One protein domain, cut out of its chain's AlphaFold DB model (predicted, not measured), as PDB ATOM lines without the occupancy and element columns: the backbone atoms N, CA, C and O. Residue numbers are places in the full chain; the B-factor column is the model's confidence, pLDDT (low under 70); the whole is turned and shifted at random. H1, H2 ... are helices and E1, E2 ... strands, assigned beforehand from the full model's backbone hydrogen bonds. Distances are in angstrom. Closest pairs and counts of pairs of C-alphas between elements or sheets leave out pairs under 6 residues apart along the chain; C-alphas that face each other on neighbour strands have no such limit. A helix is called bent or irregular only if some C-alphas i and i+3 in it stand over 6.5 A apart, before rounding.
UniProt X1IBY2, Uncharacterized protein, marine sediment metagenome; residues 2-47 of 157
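What this domain is: This is residues 2 to 47 of the 157 residues of an uncharacterized protein of marine sediment metagenome (UniProt X1IBY2). A short ribbon of two parallel strands, E1 and E2, forms the middle of a small flat slab, with the longest helix, H3, packed on one side of it and the short helices H1 and H2 on the other side, next to E1. Residues 2 to 3 pair in parallel with residues 20 to 21 of E1. The printed part has 46 residues with three named helices and two named strands, in the order H1, H2, E1, H3, E2; the class is mixed, helices and strands. It is compact, with a radius of gyration of the C-alphas of 9.7 A and spans of 27 by 22 by 11 A.

How they stand to each other: E1, residues 20 to 23, and E2, residues 42 to 44, are parallel neighbours at 32 degrees; N 23 and O 43 are within hydrogen-bond range at 2.9 A. H3, residues 26 to 34, completes a strand-helix-strand unit, two parallel neighbour strands with a helix between, with E1 and E2; its crossover is left-handed. The closest C-alphas of H3 and E2 are those of Ala 29 and Val 43, 6.6 A apart. H1, residues 6 to 9, comes closest to E1 with the C-alphas of Thr 8 and Arg 23, 5.9 A. H2, residues 11 to 15, and H1 meet only through their link; H1 and H3 are apart. In H3, 4 of 5 O i to N i+4 pairs are within hydrogen-bond range; in H2, 0 of 1, beside 2 of 2 O i to N i+3 pairs; H1 is too short for an O i to N i+4 pair.

Where its parts are: E1 is 9.7 A long, E2 6.3 A, H3 11.7 A, H2 8.6 A and H1 6.1 A. H2 is only just irregular: C-alphas 11 and 14 are 6.53 A apart. C-alpha 6 is at (10.369, 23.371, 13.749) and C-alpha 44 at (-1.430, 27.352, 15.426).

The domain as a whole: The C-alphas farthest apart are those of Asp 12 and Glu 35, at 27.1 A. The printed part has no cut and no long link. No printed residue is under 70 in pLDDT.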
ATOM      1  N   ILE A   2       0.090  13.294  17.678       96.31
ATOM      2  CA  ILE A   2       0.324  14.747  17.633       96.31
ATOM      3  C   ILE A   2       1.775  14.955  17.191       96.31
ATOM      4  O   ILE A   2       2.636  14.179  17.602       96.31
ATOM      5  N   ILE A   3       2.044  15.958  16.359       96.88
ATOM      6  CA  ILE A   3       3.404  16.352  15.963       96.88
ATOM      7  C   ILE A   3       3.588  17.861  16.132       96.88
ATOM      8  O   ILE A   3       2.638  18.618  15.949       96.88
ATOM      9  N   GLY A   4       4.798  18.294  16.486       95.44
ATOM     10  CA  GLY A   4       5.149  19.697  16.716       95.44
ATOM     11  C   GLY A   4       6.629  19.976  16.441       95.44
ATOM     12  O   GLY A   4       7.350  19.110  15.942       95.44
ATOM     13  N   GLY A   5       7.074  21.186  16.783       93.50
ATOM     14  CA  GLY A   5       8.454  21.641  16.595       93.50
ATOM     15  C   GLY A   5       8.732  22.229  15.207       93.50
ATOM     16  O   GLY A   5       7.850  22.316  14.358       93.50
ATOM     17  N   GLN A   6       9.982  22.629  14.961       92.75
ATOM     18  CA  GLN A   6      10.369  23.371  13.749       92.75
ATOM     19  C   GLN A   6      10.062  22.637  12.432       92.75
ATOM     20  O   GLN A   6       9.817  23.276  11.410       92.75
ATOM     21  N   GLY A   7      10.029  21.301  12.452       93.56
ATOM     22  CA  GLY A   7       9.700  20.487  11.279       93.56
ATOM     23  C   GLY A   7       8.279  20.699  10.742       93.56
ATOM     24  O   GLY A   7       8.026  20.400   9.578       93.56
ATOM     25  N   THR A   8       7.357  21.263  11.531       94.88
ATOM     26  CA  THR A   8       5.977  21.524  11.083       94.88
ATOM     27  C   THR A   8       5.849  22.718  10.133       94.88
ATOM     28  O   THR A   8       4.770  22.954   9.585       94.88
ATOM     29  N   LEU A   9       6.958  23.421   9.867       91.38
ATOM     30  CA  LEU A   9       7.073  24.382   8.769       91.38
ATOM     31  C   LEU A   9       7.006  23.722   7.384       91.38
ATOM     32  O   LEU A   9       6.768  24.415   6.397       91.38
ATOM     33  N   TRP A  10       7.216  22.406   7.286       94.44
ATOM     34  CA  TRP A  10       7.048  21.689   6.028       94.44
ATOM     35  C   TRP A  10       5.560  21.514   5.702       94.44
ATOM     36  O   TRP A  10       4.838  20.774   6.368       94.44
ATOM     37  N   GLU A  11       5.096  22.207   4.664       92.00
ATOM     38  CA  GLU A  11       3.672  22.299   4.310       92.00
ATOM     39  C   GLU A  11       3.040  20.938   3.996       92.00
ATOM     40  O   GLU A  11       1.904  20.675   4.388       92.00
ATOM     41  N   ASP A  12       3.802  20.035   3.381       96.12
ATOM     42  CA  ASP A  12       3.341  18.704   2.987       96.12
ATOM     43  C   ASP A  12       3.095  17.756   4.169       96.12
ATOM     44  O   ASP A  12       2.474  16.702   3.993       96.12
ATOM     45  N   LEU A  13       3.480  18.142   5.389       95.25
ATOM     46  CA  LEU A  13       3.218  17.359   6.596       95.25
ATOM     47  C   LEU A  13       1.715  17.089   6.804       95.25
ATOM     48  O   LEU A  13       1.331  16.055   7.355       95.25
ATOM     49  N   VAL A  14       0.844  17.973   6.301       95.56
ATOM     50  CA  VAL A  14      -0.622  17.826   6.370       95.56
ATOM     51  C   VAL A  14      -1.154  16.615   5.598       95.56
ATOM     52  O   VAL A  14      -2.259  16.154   5.892       95.56
ATOM     53  N   LYS A  15      -0.385  16.077   4.641       96.88
ATOM     54  CA  LYS A  15      -0.753  14.890   3.850       96.88
ATOM     55  C   LYS A  15      -0.671  13.598   4.671       96.88
ATOM     56  O   LYS A  15      -1.300  12.606   4.319       96.88
ATOM     57  N   TYR A  16       0.063  13.611   5.784       96.69
ATOM     58  CA  TYR A  16       0.252  12.450   6.651       96.69
ATOM     59  C   TYR A  16      -0.849  12.326   7.713       96.69
ATOM     60  O   TYR A  16      -1.592  13.270   8.012       96.69
ATOM     61  N   ASN A  17      -0.956  11.135   8.307       96.50
ATOM     62  CA  ASN A  17      -2.014  10.775   9.252       96.50
ATOM     63  C   ASN A  17      -1.731  11.248  10.696       96.50
ATOM     64  O   ASN A  17      -1.740  10.465  11.648       96.50
ATOM     65  N   PHE A  18      -1.454  12.542  10.865       96.62
ATOM     66  CA  PHE A  18      -1.414  13.193  12.177       96.62
ATOM     67  C   PHE A  18      -2.808  13.697  12.556       96.62
ATOM     68  O   PHE A  18      -3.499  14.290  11.727       96.62
ATOM     69  N   LYS A  19      -3.211  13.486  13.815       96.38
ATOM     70  CA  LYS A  19      -4.478  14.010  14.350       96.38
ATOM     71  C   LYS A  19      -4.384  15.522  14.551       96.38
ATOM     72  O   LYS A  19      -5.292  16.236  14.154       96.38
ATOM     73  N   HIS A  20      -3.270  15.976  15.127       97.56
ATOM     74  CA  HIS A  20      -2.962  17.389  15.329       97.56
ATOM     75  C   HIS A  20      -1.510  17.671  14.916       97.56
ATOM     76  O   HIS A  20      -0.609  16.883  15.220       97.56
ATOM     77  N   ILE A  21      -1.296  18.786  14.228       97.44
ATOM     78  CA  ILE A  21      -0.010  19.339  13.806       97.44
ATOM     79  C   ILE A  21       0.100  20.714  14.463       97.44
ATOM     80  O   ILE A  21      -0.653  21.624  14.115       97.44
ATOM     81  N   ILE A  22       1.018  20.853  15.414       96.81
ATOM     82  CA  ILE A  22       1.261  22.101  16.135       96.81
ATOM     83  C   ILE A  22       2.232  22.961  15.324       96.81
ATOM     84  O   ILE A  22       3.354  22.535  15.032       96.81
ATOM     85  N   ARG A  23       1.811  24.176  14.972       94.00
ATOM     86  CA  ARG A  23       2.664  25.195  14.350       94.00
ATOM     87  C   ARG A  23       2.931  26.308  15.353       94.00
ATOM     88  O   ARG A  23       1.997  26.948  15.822       94.00
ATOM     89  N   GLY A  24       4.210  26.534  15.632       92.25
ATOM     90  CA  GLY A  24       4.657  27.390  16.725       92.25
ATOM     91  C   GLY A  24       5.040  26.569  17.953       92.25
ATOM     92  O   GLY A  24       5.436  25.403  17.845       92.25
ATOM     93  N   GLU A  25       4.953  27.207  19.110       94.19
ATOM     94  CA  GLU A  25       5.293  26.616  20.400       94.19
ATOM     95  C   GLU A  25       4.264  25.590  20.887       94.19
ATOM     96  O   GLU A  25       3.073  25.658  20.585       94.19
ATOM     97  N   GLY A  26       4.753  24.588  21.617       93.88
ATOM     98  CA  GLY A  26       3.962  23.424  22.012       93.88
ATOM     99  C   GLY A  26       3.293  23.569  23.371       93.88
ATOM    100  O   GLY A  26       2.314  22.885  23.634       93.88
ATOM    101  N   GLU A  27       3.797  24.449  24.226       93.19
ATOM    102  CA  GLU A  27       3.460  24.532  25.644       93.19
ATOM    103  C   GLU A  27       1.971  24.814  25.860       93.19
ATOM    104  O   GLU A  27       1.305  24.109  26.615       93.19
ATOM    105  N   VAL A  28       1.425  25.800  25.144       93.25
ATOM    106  CA  VAL A  28      -0.004  26.143  25.199       93.25
ATOM    107  C   VAL A  28      -0.829  25.218  24.303       93.25
ATOM    108  O   VAL A  28      -1.878  24.721  24.720       93.25
ATOM    109  N   ALA A  29      -0.345  24.948  23.086       94.81
ATOM    110  CA  ALA A  29      -1.048  24.136  22.093       94.81
ATOM    111  C   ALA A  29      -1.365  22.735  22.625       94.81
ATOM    112  O   ALA A  29      -2.468  22.217  22.444       94.81
ATOM    113  N   PHE A  30      -0.392  22.117  23.290       94.50
ATOM    114  CA  PHE A  30      -0.510  20.762  23.797       94.50
ATOM    115  C   PHE A  30      -1.537  20.675  24.928       94.50
ATOM    116  O   PHE A  30      -2.379  19.780  24.896       94.50
ATOM    117  N   ASN A  31      -1.551  21.641  25.852       93.88
ATOM    118  CA  ASN A  31      -2.550  21.700  26.924       93.88
ATOM    119  C   ASN A  31      -3.973  21.820  26.362       93.88
ATOM    120  O   ASN A  31      -4.837  21.019  26.713       93.88
ATOM    121  N   LYS A  32      -4.193  22.716  25.393       94.88
ATOM    122  CA  LYS A  32      -5.498  22.862  24.724       94.88
ATOM    123  C   LYS A  32      -5.968  21.572  24.040       94.88
ATOM    124  O   LYS A  32      -7.162  21.275  24.034       94.88
ATOM    125  N   ILE A  33      -5.045  20.800  23.457       95.75
ATOM    126  CA  ILE A  33      -5.366  19.498  22.854       95.75
ATOM    127  C   ILE A  33      -5.742  18.472  23.934       95.75
ATOM    128  O   ILE A  33      -6.707  17.731  23.745       95.75
ATOM    129  N   LEU A  34      -5.006  18.420  25.050       94.81
ATOM    130  CA  LEU A  34      -5.286  17.500  26.162       94.81
ATOM    131  C   LEU A  34      -6.635  17.788  26.832       94.81
ATOM    132  O   LEU A  34      -7.352  16.856  27.183       94.81
ATOM    133  N   GLU A  35      -6.996  19.062  26.957       96.31
ATOM    134  CA  GLU A  35      -8.281  19.518  27.502       96.31
ATOM    135  C   GLU A  35      -9.463  19.261  26.552       96.31
ATOM    136  O   GLU A  35     -10.619  19.400  26.945       96.31
ATOM    137  N   GLY A  36      -9.200  18.885  25.296       94.25
ATOM    138  CA  GLY A  36     -10.238  18.710  24.278       94.25
ATOM    139  C   GLY A  36     -10.792  20.026  23.721       94.25
ATOM    140  O   GLY A  36     -11.771  20.006  22.978       94.25
ATOM    141  N   SER A  37     -10.147  21.157  24.021       93.31
ATOM    142  CA  SER A  37     -10.531  22.505  23.579       93.31
ATOM    143  C   SER A  37     -10.295  22.742  22.079       93.31
ATOM    144  O   SER A  37     -10.761  23.738  21.530       93.31
ATOM    145  N   VAL A  38      -9.568  21.844  21.400       93.00
ATOM    146  CA  VAL A  38      -9.236  21.951  19.971       93.00
ATOM    147  C   VAL A  38      -9.452  20.618  19.255       93.00
ATOM    148  O   VAL A  38      -8.976  19.570  19.690       93.00
ATOM    149  N   SER A  39     -10.127  20.663  18.104       91.19
ATOM    150  CA  SER A  39     -10.379  19.499  17.238       91.19
ATOM    151  C   SER A  39      -9.694  19.589  15.867       91.19
ATOM    152  O   SER A  39      -9.651  18.600  15.133       91.19
ATOM    153  N   ASN A  40      -9.117  20.743  15.529       94.88
ATOM    154  CA  ASN A  40      -8.518  21.022  14.226       94.88
ATOM    155  C   ASN A  40      -7.257  20.182  13.971       94.88
ATOM    156  O   ASN A  40      -6.463  19.927  14.880       94.88
ATOM    157  N   LYS A  41      -7.025  19.818  12.699       95.25
ATOM    158  CA  LYS A  41      -5.793  19.125  12.284       95.25
ATOM    159  C   LYS A  41      -4.551  20.000  12.440       95.25
ATOM    160  O   LYS A  41      -3.501  19.480  12.794       95.25
ATOM    161  N   ILE A  42      -4.655  21.301  12.177       96.25
ATOM    162  CA  ILE A  42      -3.579  22.272  12.409       96.25
ATOM    163  C   ILE A  42      -3.959  23.097  13.634       96.25
ATOM    164  O   ILE A  42      -5.065  23.636  13.688       96.25
ATOM    165  N   VAL A  43      -3.047  23.176  14.596       96.25
ATOM    166  CA  VAL A  43      -3.178  23.985  15.809       96.25
ATOM    167  C   VAL A  43      -2.056  25.010  15.772       96.25
ATOM    168  O   VAL A  43      -0.890  24.657  15.940       96.25
ATOM    169  N   GLU A  44      -2.395  26.255  15.453       93.62
ATOM    170  CA  GLU A  44      -1.430  27.352  15.426       93.62
ATOM    171  C   GLU A  44      -1.532  28.120  16.739       93.62
ATOM    172  O   GLU A  44      -2.614  28.570  17.111       93.62
ATOM    173  N   GLU A  45      -0.412  28.258  17.440       91.12
ATOM    174  CA  GLU A  45      -0.329  29.043  18.668       91.12
ATOM    175  C   GLU A  45       0.753  30.107  18.539       91.12
ATOM    176  O   GLU A  45       1.742  29.952  17.813       91.12
ATOM    177  N   GLU A  46       0.552  31.213  19.247       86.81
ATOM    178  CA  GLU A  46       1.563  32.255  19.334       86.81
ATOM    179  C   GLU A  46       2.732  31.820  20.220       86.81
ATOM    180  O   GLU A  46       2.600  31.014  21.140       86.81
ATOM    181  N   ASN A  47       3.900  32.388  19.934       89.38
ATOM    182  CA  ASN A  47       5.100  32.147  20.716       89.38
ATOM    183  C   ASN A  47       5.013  32.895  22.060       89.38
ATOM    184  O   ASN A  47       4.705  34.087  22.094       89.38
TER     185      ASN A  47